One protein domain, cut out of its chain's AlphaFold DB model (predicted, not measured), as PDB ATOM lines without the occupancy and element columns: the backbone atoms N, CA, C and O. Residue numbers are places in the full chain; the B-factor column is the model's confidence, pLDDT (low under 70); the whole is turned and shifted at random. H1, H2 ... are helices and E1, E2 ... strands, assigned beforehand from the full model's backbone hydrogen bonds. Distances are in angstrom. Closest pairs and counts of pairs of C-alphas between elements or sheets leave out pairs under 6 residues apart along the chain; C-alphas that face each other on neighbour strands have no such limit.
ATOM      1  N   TYR A  43     175.450 128.607 134.281       92.44
ATOM      2  CA  TYR A  43     176.576 127.825 134.781       92.44
ATOM      3  C   TYR A  43     177.821 128.710 134.856       92.44
ATOM      4  O   TYR A  43     178.180 129.377 133.880       92.44
ATOM      5  N   LEU A  44     178.490 128.684 136.005       94.38
ATOM      6  CA  LEU A  44     179.680 129.471 136.295       94.38
ATOM      7  C   LEU A  44     180.807 128.574 136.775       94.38
ATOM      8  O   LEU A  44     180.599 127.714 137.623       94.38
ATOM      9  N   LEU A  45     182.012 128.807 136.265       95.38
ATOM     10  CA  LEU A  45     183.222 128.178 136.773       95.38
ATOM     11  C   LEU A  45     183.906 129.108 137.777       95.38
ATOM     12  O   LEU A  45     184.286 130.232 137.428       95.38
ATOM     13  N   SER A  46     184.093 128.606 138.995       94.62
ATOM     14  CA  SER A  46     184.646 129.337 140.138       94.62
ATOM     15  C   SER A  46     185.788 128.551 140.797       94.62
ATOM     16  O   SER A  46     185.781 127.317 140.750       94.62
ATOM     17  N   PRO A  47     186.765 129.215 141.443       95.38
ATOM     18  CA  PRO A  47     187.747 128.531 142.279       95.38
ATOM     19  C   PRO A  47     187.064 127.907 143.498       95.38
ATOM     20  O   PRO A  47     186.153 128.501 144.076       95.38
ATOM     21  N   THR A  48     187.534 126.735 143.927       95.12
ATOM     22  CA  THR A  48     187.076 126.100 145.181       95.12
ATOM     23  C   THR A  48     187.822 126.603 146.415       95.12
ATOM     24  O   THR A  48     187.436 126.299 147.542       95.12
ATOM     25  N   PHE A  49     188.890 127.369 146.209       93.69
ATOM     26  CA  PHE A  49     189.722 127.957 147.248       93.69
ATOM     27  C   PHE A  49     189.443 129.452 147.403       93.69
ATOM     28  O   PHE A  49     188.945 130.126 146.498       93.69
ATOM     29  N   ASP A  50     189.814 129.987 148.561       90.38
ATOM     30  CA  ASP A  50     189.675 131.401 148.884       90.38
ATOM     31  C   ASP A  50     191.038 132.055 149.174       90.38
ATOM     32  O   ASP A  50     192.111 131.490 148.956       90.38
ATOM     33  N   LYS A  51     191.002 133.293 149.676       89.94
ATOM     34  CA  LYS A  51     192.200 134.089 149.976       89.94
ATOM     35  C   LYS A  51     193.070 133.522 151.107       89.94
ATOM     36  O   LYS A  51     194.187 134.006 151.300       89.94
ATOM     37  N   SER A  52     192.569 132.566 151.888       91.75
ATOM     38  CA  SER A  52     193.314 131.920 152.971       91.75
ATOM     39  C   SER A  52     194.278 130.845 152.455       91.75
ATOM     40  O   SER A  52     195.325 130.628 153.075       91.75
ATOM     41  N   ASP A  53     194.001 130.252 151.288       94.62
ATOM     42  CA  ASP A  53     194.863 129.242 150.673       94.62
ATOM     43  C   ASP A  53     196.027 129.884 149.907       94.62
ATOM     44  O   ASP A  53     196.009 130.112 148.694       94.62
ATOM     45  N   LYS A  54     197.105 130.162 150.636       94.56
ATOM     46  CA  LYS A  54     198.318 130.752 150.060       94.56
ATOM     47  C   LYS A  54     198.945 129.882 148.969       94.56
ATOM     48  O   LYS A  54     199.544 130.442 148.051       94.56
ATOM     49  N   ALA A  55     198.853 128.556 149.072       95.50
ATOM     50  CA  ALA A  55     199.469 127.659 148.100       95.50
ATOM     51  C   ALA A  55     198.724 127.738 146.763       95.50
ATOM     52  O   ALA A  55     199.359 127.967 145.729       95.50
ATOM     53  N   ALA A  56     197.390 127.674 146.798       94.25
ATOM     54  CA  ALA A  56     196.549 127.825 145.615       94.25
ATOM     55  C   ALA A  56     196.710 129.209 144.963       94.25
ATOM     56  O   ALA A  56     196.878 129.304 143.747       94.25
ATOM     57  N   LEU A  57     196.773 130.287 145.759       95.31
ATOM     58  CA  LEU A  57     197.013 131.642 145.242       95.31
ATOM     59  C   LEU A  57     198.368 131.773 144.524       95.31
ATOM     60  O   LEU A  57     198.467 132.420 143.478       95.31
ATOM     61  N   ILE A  58     199.431 131.182 145.082       95.69
ATOM     62  CA  ILE A  58     200.763 131.198 144.466       95.69
ATOM     63  C   ILE A  58     200.762 130.377 143.174       95.69
ATOM     64  O   ILE A  58     201.303 130.861 142.176       95.69
ATOM     65  N   ASN A  59     200.136 129.194 143.173       96.19
ATOM     66  CA  ASN A  59     200.024 128.364 141.976       96.19
ATOM     67  C   ASN A  59     199.266 129.105 140.869       96.19
ATOM     68  O   ASN A  59     199.792 129.276 139.770       96.19
ATOM     69  N   LEU A  60     198.089 129.661 141.182       95.44
ATOM     70  CA  LEU A  60     197.285 130.431 140.232       95.44
ATOM     71  C   LEU A  60     198.097 131.586 139.627       95.44
ATOM     72  O   LEU A  60     198.134 131.750 138.405       95.44
ATOM     73  N   ARG A  61     198.833 132.337 140.462       95.62
ATOM     74  CA  ARG A  61     199.725 133.409 139.992       95.62
ATOM     75  C   ARG A  61     200.773 132.895 139.009       95.62
ATOM     76  O   ARG A  61     201.012 133.531 137.986       95.62
ATOM     77  N   GLN A  62     201.437 131.788 139.335       95.81
ATOM     78  CA  GLN A  62     202.510 131.223 138.515       95.81
ATOM     79  C   GLN A  62     201.980 130.713 137.173       95.81
ATOM     80  O   GLN A  62     202.566 131.012 136.133       95.81
ATOM     81  N   LYS A  63     200.849 130.002 137.181       95.19
ATOM     82  CA  LYS A  63     200.226 129.445 135.976       95.19
ATOM     83  C   LYS A  63     199.685 130.531 135.052       95.19
ATOM     84  O   LYS A  63     199.924 130.491 133.840       95.19
ATOM     85  N   LEU A  64     199.029 131.551 135.605       92.75
ATOM     86  CA  LEU A  64     198.493 132.666 134.820       92.75
ATOM     87  C   LEU A  64     199.558 133.707 134.449       92.75
ATOM     88  O   LEU A  64     199.428 134.368 133.422       92.75
ATOM     89  N   GLY A  65     200.650 133.822 135.204       93.00
ATOM     90  CA  GLY A  65     201.674 134.844 134.973       93.00
ATOM     91  C   GLY A  65     201.168 136.271 135.222       93.00
ATOM     92  O   GLY A  65     201.637 137.204 134.576       93.00
ATOM     93  N   CYS A  66     200.196 136.438 136.124       90.62
ATOM     94  CA  CYS A  66     199.567 137.719 136.457       90.62
ATOM     95  C   CYS A  66     200.112 138.330 137.763       90.62
ATOM     96  O   CYS A  66     200.975 137.758 138.446       90.62
ATOM     97  N   ARG A  67     199.635 139.531 138.120       92.31
ATOM     98  CA  ARG A  67     200.019 140.192 139.375       92.31
ATOM     99  C   ARG A  67     199.284 139.536 140.537       92.31
ATOM    100  O   ARG A  67     198.173 139.045 140.401       92.31
ATOM    101  N   PHE A  68     199.874 139.581 141.730       92.06
ATOM    102  CA  PHE A  68     199.226 138.997 142.910       92.06
ATOM    103  C   PHE A  68     197.902 139.696 143.273       92.06
ATOM    104  O   PHE A  68     196.980 139.049 143.752       92.06
ATOM    105  N   GLN A  69     197.778 140.998 142.988       90.69
ATOM    106  CA  GLN A  69     196.515 141.732 143.141       90.69
ATOM    107  C   GLN A  69     195.394 141.147 142.270       90.69
ATOM    108  O   GLN A  69     194.265 141.038 142.740       90.69
ATOM    109  N   ASP A  70     195.719 140.701 141.054       91.69
ATOM    110  CA  ASP A  70     194.759 140.087 140.134       91.69
ATOM    111  C   ASP A  70     194.233 138.762 140.706       91.69
ATOM    112  O   ASP A  70     193.034 138.511 140.715       91.69
ATOM    113  N   VAL A  71     195.123 137.947 141.282       92.69
ATOM    114  CA  VAL A  71     194.774 136.682 141.956       92.69
ATOM    115  C   VAL A  71     193.870 136.927 143.171       92.69
ATOM    116  O   VAL A  71     192.890 136.211 143.383       92.69
ATOM    117  N   LEU A  72     194.154 137.964 143.966       92.12
ATOM    118  CA  LEU A  72     193.307 138.343 145.102       92.12
ATOM    119  C   LEU A  72     191.926 138.836 144.663       92.12
ATOM    120  O   LEU A  72     190.948 138.636 145.383       92.12
ATOM    121  N   PHE A  73     191.832 139.488 143.507       90.50
ATOM    122  CA  PHE A  73     190.550 139.850 142.921       90.50
ATOM    123  C   PHE A  73     189.799 138.602 142.443       90.50
ATOM    124  O   PHE A  73     188.661 138.398 142.857       90.50
ATOM    125  N   MET A  74     190.452 137.713 141.690       91.19
ATOM    126  CA  MET A  74     189.876 136.454 141.191       91.19
ATOM    127  C   MET A  74     189.375 135.514 142.298       91.19
ATOM    128  O   MET A  74     188.547 134.655 142.038       91.19
ATOM    129  N   THR A  75     189.848 135.663 143.533       91.50
ATOM    130  CA  THR A  75     189.396 134.876 144.700       91.50
ATOM    131  C   THR A  75     188.502 135.672 145.655       91.50
ATOM    132  O   THR A  75     188.163 135.216 146.745       91.50
ATOM    133  N   SER A  76     188.131 136.898 145.285       88.69
ATOM    134  CA  SER A  76     187.159 137.709 146.021       88.69
ATOM    135  C   SER A  76     185.725 137.353 145.638       88.69
ATOM    136  O   SER A  76     185.491 136.774 144.583       88.69
ATOM    137  N   LEU A  77     184.756 137.745 146.466       84.75
ATOM    138  CA  LEU A  77     183.334 137.522 146.177       84.75
ATOM    139  C   LEU A  77     182.909 138.127 144.827       84.75
ATOM    140  O   LEU A  77     182.178 137.487 144.084       84.75
ATOM    141  N   ASP A  78     183.448 139.291 144.466       82.69
ATOM    142  CA  ASP A  78     183.118 139.988 143.214       82.69
ATOM    143  C   ASP A  78     183.862 139.427 141.987       82.69
ATOM    144  O   ASP A  78     183.518 139.706 140.835       82.69
ATOM    145  N   GLY A  79     184.932 138.663 142.223       84.62
ATOM    146  CA  GLY A  79     185.834 138.164 141.186       84.62
ATOM    147  C   GLY A  79     185.853 136.648 141.019       84.62
ATOM    148  O   GLY A  79     186.472 136.176 140.071       84.62
ATOM    149  N   ARG A  80     185.194 135.889 141.907       89.50
ATOM    150  CA  ARG A  80     185.226 134.414 141.917       89.50
ATOM    151  C   ARG A  80     184.501 133.769 140.743       89.50
ATOM    152  O   ARG A  80     184.873 132.670 140.361       89.50
ATOM    153  N   CYS A  81     183.536 134.456 140.135       91.88
ATOM    154  CA  CYS A  81     182.879 133.980 138.919       91.88
ATOM    155  C   CYS A  81     183.797 134.257 137.723       91.88
ATOM    156  O   CYS A  81     183.869 135.395 137.241       91.88
ATOM    157  N   TRP A  82     184.562 133.250 137.289       93.88
ATOM    158  CA  TRP A  82     185.583 133.428 136.254       93.88
ATOM    159  C   TRP A  82     185.003 133.316 134.856       93.88
ATOM    160  O   TRP A  82     185.168 134.234 134.052       93.88
ATOM    161  N   LEU A  83     184.335 132.195 134.583       94.75
ATOM    162  CA  LEU A  83     183.872 131.823 133.251       94.75
ATOM    163  C   LEU A  83     182.402 131.412 133.292       94.75
ATOM    164  O   LEU A  83     181.943 130.867 134.291       94.75
ATOM    165  N   SER A  84     181.689 131.659 132.199       94.44
ATOM    166  CA  SER A  84     180.324 131.180 131.963       94.44
ATOM    167  C   SER A  84     180.231 130.545 130.577       94.44
ATOM    168  O   SER A  84     181.121 130.739 129.751       94.44
ATOM    169  N   GLY A  85     179.201 129.749 130.313       90.69
ATOM    170  CA  GLY A  85     179.015 129.098 129.015       90.69
ATOM    171  C   GLY A  85     178.183 127.829 129.126       90.69
ATOM    172  O   GLY A  85     177.524 127.595 130.140       90.69
ATOM    173  N   THR A  86     178.224 126.989 128.090       89.94
ATOM    174  CA  THR A  86     177.583 125.669 128.155       89.94
ATOM    175  C   THR A  86     178.290 124.783 129.176       89.94
ATOM    176  O   THR A  86     179.508 124.874 129.365       89.94
ATOM    177  N   LEU A  87     177.545 123.874 129.808       89.38
ATOM    178  CA  LEU A  87     178.101 122.946 130.792       89.38
ATOM    179  C   LEU A  87     179.241 122.107 130.192       89.38
ATOM    180  O   LEU A  87     180.256 121.860 130.840       89.38
ATOM    181  N   ARG A  88     179.124 121.730 128.915       88.31
ATOM    182  CA  ARG A  88     180.182 121.056 128.153       88.31
ATOM    183  C   ARG A  88     181.464 121.889 128.048       88.31
ATOM    184  O   ARG A  88     182.544 121.370 128.333       88.31
ATOM    185  N   ALA A  89     181.362 123.166 127.672       90.19
ATOM    186  CA  ALA A  89     182.521 124.052 127.577       90.19
ATOM    187  C   ALA A  89     183.180 124.266 128.951       90.19
ATOM    188  O   ALA A  89     184.406 124.233 129.064       90.19
ATOM    189  N   LEU A  90     182.373 124.415 130.006       93.56
ATOM    190  CA  LEU A  90     182.868 124.606 131.369       93.56
ATOM    191  C   LEU A  90     183.505 123.342 131.949       93.56
ATOM    192  O   LEU A  90     184.526 123.446 132.619       93.56
ATOM    193  N   ASN A  91     182.978 122.151 131.652       93.25
ATOM    194  CA  ASN A  91     183.616 120.890 132.036       93.25
ATOM    195  C   ASN A  91     184.976 120.711 131.355       93.25
ATOM    196  O   ASN A  91     185.937 120.293 132.000       93.25
ATOM    197  N   HIS A  92     185.089 121.077 130.075       93.06
ATOM    198  CA  HIS A  92     186.378 121.058 129.380       93.06
ATOM    199  C   HIS A  92     187.372 122.054 129.994       93.06
ATOM    200  O   HIS A  92     188.526 121.714 130.249       93.06
ATOM    201  N   ALA A  93     186.917 123.275 130.289       94.31
ATOM    202  CA  ALA A  93     187.730 124.287 130.958       94.31
ATOM    203  C   ALA A  93     188.180 123.842 132.359       94.31
ATOM    204  O   ALA A  93     189.352 124.001 132.703       94.31
ATOM    205  N   LYS A  94     187.276 123.243 133.142       95.38
ATOM    206  CA  LYS A  94     187.573 122.649 134.448       95.38
ATOM    207  C   LYS A  94     188.661 121.586 134.335       95.38
ATOM    208  O   LYS A  94     189.653 121.665 135.052       95.38
ATOM    209  N   TRP A  95     188.526 120.653 133.393       94.88
ATOM    210  CA  TRP A  95     189.534 119.619 133.158       94.88
ATOM    211  C   TRP A  95     190.908 120.217 132.817       94.88
ATOM    212  O   TRP A  95     191.916 119.795 133.380       94.88
ATOM    213  N   LEU A  96     190.966 121.240 131.953       94.94
ATOM    214  CA  LEU A  96     192.216 121.948 131.638       94.94
ATOM    215  C   LEU A  96     192.839 122.626 132.871       94.94
ATOM    216  O   LEU A  96     194.060 122.630 133.009       94.94
ATOM    217  N   LEU A  97     192.023 123.195 133.760       95.56
ATOM    218  CA  LEU A  97     192.484 123.820 135.003       95.56
ATOM    219  C   LEU A  97     193.004 122.789 136.010       95.56
ATOM    220  O   LEU A  97     194.044 123.019 136.627       95.56
ATOM    221  N   GLU A  98     192.354 121.630 136.109       95.50
ATOM    222  CA  GLU A  98     192.816 120.507 136.930       95.50
ATOM    223  C   GLU A  98     194.191 119.994 136.471       95.50
ATOM    224  O   GLU A  98     195.052 119.727 137.311       95.50
ATOM    225  N   GLN A  99     194.459 119.934 135.156       94.56
ATOM    226  CA  GLN A  99     195.796 119.581 134.636       94.56
ATOM    227  C   GLN A  99     196.889 120.571 135.079       94.56
ATOM    228  O   GLN A  99     198.060 120.207 135.194       94.56
ATOM    229  N   GLU A 100     196.514 121.818 135.364       95.06
ATOM    230  CA  GLU A 100     197.405 122.860 135.879       95.06
ATOM    231  C   GLU A 100     197.378 122.968 137.417       95.06
ATOM    232  O   GLU A 100     197.966 123.898 137.984       95.06
ATOM    233  N   ALA A 101     196.748 122.001 138.094       95.00
ATOM    234  CA  ALA A 101     196.548 121.950 139.544       95.00
ATOM    235  C   ALA A 101     195.791 123.173 140.099       95.00
ATOM    236  O   ALA A 101     196.148 123.728 141.142       95.00
ATOM    237  N   ILE A 102     194.776 123.641 139.369       95.62
ATOM    238  CA  ILE A 102     193.882 124.721 139.792       95.62
ATOM    239  C   ILE A 102     192.496 124.130 140.047       95.62
ATOM    240  O   ILE A 102     191.770 123.791 139.113       95.62
ATOM    241  N   ASP A 103     192.122 124.047 141.321       95.06
ATOM    242  CA  ASP A 103     190.851 123.454 141.723       95.06
ATOM    243  C   ASP A 103     189.675 124.404 141.461       95.06
ATOM    244  O   ASP A 103     189.672 125.569 141.877       95.06
ATOM    245  N   THR A 104     188.661 123.895 140.758       96.44
ATOM    246  CA  THR A 104     187.466 124.656 140.376       96.44
ATOM    247  C   THR A 104     186.179 123.839 140.481       96.44
ATOM    248  O   THR A 104     186.165 122.605 140.413       96.44
ATOM    249  N   ALA A 105     185.067 124.547 140.650       94.94
ATOM    250  CA  ALA A 105     183.722 123.999 140.675       94.94
ATOM    251  C   ALA A 105     182.834 124.719 139.662       94.94
ATOM    252  O   ALA A 105     183.048 125.893 139.359       94.94
ATOM    253  N   ILE A 106     181.847 123.986 139.147       94.38
ATOM    254  CA  ILE A 106     180.770 124.550 138.340       94.38
ATOM    255  C   ILE A 106     179.583 124.769 139.277       94.38
ATOM    256  O   ILE A 106     179.120 123.827 139.917       94.38
ATOM    257  N   GLU A 107     179.128 126.011 139.368       92.19
ATOM    258  CA  GLU A 107     178.011 126.458 140.199       92.19
ATOM    259  C   GLU A 107     176.912 127.030 139.288       92.19
ATOM    260  O   GLU A 107     177.190 127.459 138.168       92.19
ATOM    261  N   LEU A 108     175.661 127.016 139.748       91.38
ATOM    262  CA  LEU A 108     174.532 127.621 139.041       91.38
ATOM    263  C   LEU A 108     174.152 128.928 139.750       91.38
ATOM    264  O   LEU A 108     173.899 128.904 140.954       91.38
ATOM    265  N   ASP A 109     174.096 130.045 139.027       87.75
ATOM    266  CA  ASP A 109     173.729 131.350 139.595       87.75
ATOM    267  C   ASP A 109     172.800 132.125 138.650       87.75
ATOM    268  O   ASP A 109     172.904 132.030 137.429       87.75
ATOM    269  N   ALA A 110     171.890 132.923 139.205       85.31
ATOM    270  CA  ALA A 110     170.989 133.782 138.444       85.31
ATOM    271  C   ALA A 110     171.720 134.914 137.696       85.31
ATOM    272  O   ALA A 110     171.177 135.468 136.744       85.31
ATOM    273  N   SER A 111     172.934 135.283 138.115       85.62
ATOM    274  CA  SER A 111     173.745 136.323 137.475       85.62
ATOM    275  C   SER A 111     175.126 135.801 137.114       85.62
ATOM    276  O   SER A 111     175.749 135.090 137.890       85.62
ATOM    277  N   THR A 112     175.670 136.226 135.972       83.75
ATOM    278  CA  THR A 112     177.031 135.838 135.569       83.75
ATOM    279  C   THR A 112     178.129 136.524 136.378       83.75
ATOM    280  O   THR A 112     179.292 136.142 136.269       83.75
ATOM    281  N   GLY A 113     177.815 137.563 137.163       80.56
ATOM    282  CA  GLY A 113     178.799 138.244 138.014       80.56
ATOM    283  C   GLY A 113     180.002 138.823 137.249       80.56
ATOM    284  O   GLY A 113     181.084 138.975 137.815       80.56
ATOM    285  N   GLY A 114     179.844 139.106 135.951       83.75
ATOM    286  CA  GLY A 114     180.937 139.541 135.074       83.75
ATOM    287  C   GLY A 114     181.887 138.422 134.629       83.75
ATOM    288  O   GLY A 114     182.994 138.718 134.180       83.75
ATOM    289  N   ALA A 115     181.486 137.156 134.765       89.75
ATOM    290  CA  ALA A 115     182.204 136.022 134.202       89.75
ATOM    291  C   ALA A 115     182.343 136.158 132.681       89.75
ATOM    292  O   ALA A 115     181.423 136.602 131.991       89.75
ATOM    293  N   ILE A 116     183.496 135.751 132.153       91.75
ATOM    294  CA  ILE A 116     183.748 135.765 130.713       91.75
ATOM    295  C   ILE A 116     183.031 134.572 130.082       91.75
ATOM    296  O   ILE A 116     183.244 133.429 130.483       91.75
ATOM    297  N   GLU A 117     182.167 134.835 129.107       91.62
ATOM    298  CA  GLU A 117     181.501 133.775 128.354       91.62
ATOM    299  C   GLU A 117     182.509 133.060 127.445       91.62
ATOM    300  O   GLU A 117     183.185 133.682 126.621       91.62
ATOM    301  N   ILE A 118     182.612 131.742 127.601       90.62
ATOM    302  CA  ILE A 118     183.439 130.874 126.772       90.62
ATOM    303  C   ILE A 118     182.567 129.951 125.927       90.62
ATOM    304  O   ILE A 118     181.495 129.504 126.329       90.62
ATOM    305  N   SER A 119     183.074 129.630 124.741       83.81
ATOM    306  CA  SER A 119     182.497 128.621 123.853       83.81
ATOM    307  C   SER A 119     183.394 127.386 123.788       83.81
ATOM    308  O   SER A 119     184.520 127.373 124.296       83.81
ATOM    309  N   ASP A 120     182.916 126.365 123.082       74.44
ATOM    310  CA  ASP A 120     183.662 125.168 122.673       74.44
ATOM    311  C   ASP A 120     185.016 125.459 121.986       74.44
ATOM    312  O   ASP A 120     185.901 124.605 121.939       74.44
ATOM    313  N   ARG A 121     185.236 126.693 121.522       75.81
ATOM    314  CA  ARG A 121     186.514 127.169 120.978       75.81
ATOM    315  C   ARG A 121     187.620 127.343 122.020       75.81
ATOM    316  O   ARG A 121     188.759 127.583 121.628       75.81
ATOM    317  N   CYS A 122     187.349 127.218 123.317       79.81
ATOM    318  CA  CYS A 122     188.383 127.221 124.362       79.81
ATOM    319  C   CYS A 122     188.981 125.820 124.586       79.81
ATOM    320  O   CYS A 122     189.036 125.319 125.704       79.81
ATOM    321  N   TRP A 123     189.452 125.179 123.513       83.06
ATOM    322  CA  TRP A 123     189.930 123.789 123.529       83.06
ATOM    323  C   TRP A 123     191.318 123.599 124.165       83.06
ATOM    324  O   TRP A 123     191.675 122.481 124.528       83.06
ATOM    325  N   HIS A 124     192.088 124.676 124.341       88.12
ATOM    326  CA  HIS A 124     193.464 124.621 124.830       88.12
ATOM    327  C   HIS A 124     193.742 125.567 125.988       88.12
ATOM    328  O   HIS A 124     193.223 126.683 126.036       88.12
ATOM    329  N   TRP A 125     194.701 125.163 126.826       90.50
ATOM    330  CA  TRP A 125     195.201 125.955 127.949       90.50
ATOM    331  C   TRP A 125     195.571 127.393 127.567       90.50
ATOM    332  O   TRP A 125     195.183 128.325 128.259       90.50
ATOM    333  N   ALA A 126     196.268 127.611 126.447       91.56
ATOM    334  CA  ALA A 126     196.676 128.958 126.039       91.56
ATOM    335  C   ALA A 126     195.480 129.897 125.774       91.56
ATOM    336  O   ALA A 126     195.524 131.078 126.131       91.56
ATOM    337  N   LEU A 127     194.405 129.370 125.176       91.69
ATOM    338  CA  LEU A 127     193.178 130.126 124.923       91.69
ATOM    339  C   LEU A 127     192.425 130.370 126.230       91.69
ATOM    340  O   LEU A 127     192.098 131.513 126.536       91.69
ATOM    341  N   LEU A 128     192.258 129.328 127.048       93.00
ATOM    342  CA  LEU A 128     191.601 129.427 128.349       93.00
ATOM    343  C   LEU A 128     192.296 130.440 129.270       93.00
ATOM    344  O   LEU A 128     191.656 131.313 129.850       93.00
ATOM    345  N   LYS A 129     193.627 130.379 129.345       93.94
ATOM    346  CA  LYS A 129     194.457 131.331 130.086       93.94
ATOM    347  C   LYS A 129     194.251 132.765 129.601       93.94
ATOM    348  O   LYS A 129     194.229 133.679 130.419       93.94
ATOM    349  N   THR A 130     194.096 132.975 128.294       92.50
ATOM    350  CA  THR A 130     193.832 134.309 127.735       92.50
ATOM    351  C   THR A 130     192.490 134.853 128.219       92.50
ATOM    352  O   THR A 130     192.424 136.008 128.634       92.50
ATOM    353  N   GLU A 131     191.445 134.026 128.238       92.31
ATOM    354  CA  GLU A 131     190.126 134.435 128.743       92.31
ATOM    355  C   GLU A 131     190.140 134.690 130.259       92.31
ATOM    356  O   GLU A 131     189.621 135.704 130.724       92.31
ATOM    357  N   LEU A 132     190.843 133.858 131.035       91.88
ATOM    358  CA  LEU A 132     191.038 134.087 132.474       91.88
ATOM    359  C   LEU A 132     191.784 135.397 132.759       91.88
ATOM    360  O   LEU A 132     191.445 136.111 133.698       91.88
ATOM    361  N   LEU A 133     192.769 135.755 131.935       91.50
ATOM    362  CA  LEU A 133     193.466 137.037 132.048       91.50
ATOM    363  C   LEU A 133     192.593 138.228 131.627       91.50
ATOM    364  O   LEU A 133     192.798 139.330 132.122       91.50
ATOM    365  N   ARG A 134     191.593 138.050 130.756       88.12
ATOM    366  CA  ARG A 134     190.623 139.126 130.476       88.12
ATOM    367  C   ARG A 134     189.754 139.422 131.689       88.12
ATOM    368  O   ARG A 134     189.466 140.589 131.955       88.12
ATOM    369  N   ARG A 135     189.404 138.396 132.468       85.94
ATOM    370  CA  ARG A 135     188.624 138.563 133.700       85.94
ATOM    371  C   ARG A 135     189.311 139.478 134.716       85.94
ATOM    372  O   ARG A 135     188.624 140.209 135.422       85.94
ATOM    373  N   THR A 136     190.644 139.481 134.773       80.50
ATOM    374  CA  THR A 136     191.396 140.354 135.692       80.50
ATOM    375  C   THR A 136     191.379 141.821 135.269       80.50
ATOM    376  O   THR A 136     191.607 142.700 136.094       80.50
ATOM    377  N   ILE A 137     191.099 142.100 133.993       71.38
ATOM    378  CA  ILE A 137     191.056 143.453 133.427       71.38
ATOM    379  C   ILE A 137     189.648 144.055 133.551       71.38
ATOM    380  O   ILE A 137     189.507 145.274 133.631       71.38
ATOM    381  N   GLN A 138     188.608 143.216 133.592       62.28
ATOM    382  CA  GLN A 138     187.212 143.645 133.601       62.28
ATOM    383  C   GLN A 138     186.567 143.419 134.986       62.28
ATOM    384  O   GLN A 138     186.106 142.313 135.282       62.28
TER     385      GLN A 138
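What this domain is: This is residues 43 to 138 of the 145 residues of an uncharacterized protein of Janthinobacterium sp. BJB412 (UniProt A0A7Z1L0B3). A small twisted sheet of four strands has H3 running along one face, while H4 packs on its E4 edge and meets H3 with its first residues. H1 and H2, about perpendicular to each other, sit off the sheet and pack on H4. The 96 printed residues hold E1, H1, H2, E2, H3, E3, E4 and H4 in that order; the sheet, E3 E1 E2 E4, is mixed, and the class is mixed, helices and strands. The whole is compact, with a radius of gyration of the C-alphas of 11.9 A and spans of 30 by 27 by 21 A.

Where its parts are: E1, residues 43 to 47, begins at C-alpha 43 (176.576, 127.825, 134.781). H1 is residues 54 to 64, 15.4 A long, and H2 residues 68 to 74. E2 is residues 83 to 85, H3 residues 87 to 99, 18.4 A, E3 residues 104 to 109, 15.3 A, and E4 residues 116 to 118. H4, residues 125 to 137, 18.8 A, ends at C-alpha 137 (191.056, 143.453, 133.427).

How they stand to each other: E1 is antiparallel to E3, with N 44 and O 107 2.8 A apart, and to E2, with N 45 and O 83 at 2.9 A. E2 and E4 are parallel, with N 118 and O 84 at 2.8 A. E2, H3 and E3 form a split strand-helix-strand unit, two strands running the same way with E1 between them, and a right-handed crossover. H3 is on the sheet at a height of 8.5 A, over E1. H3 and H4 on the sheet make two layers, helices on one face. H4, the hub, touches H2, closest C-alphas Asp 70 and Thr 136, 5.6 A. Every O i to N i+4 pair is within hydrogen-bond range in H1, H2 and H3, and 7 of 9 in H4.

The domain as a whole: The farthest C-alphas, Ser 52 and Arg 121, are 33.1 A apart. The printed part has no cut and no long link; residue 138 alone is under pLDDT 70.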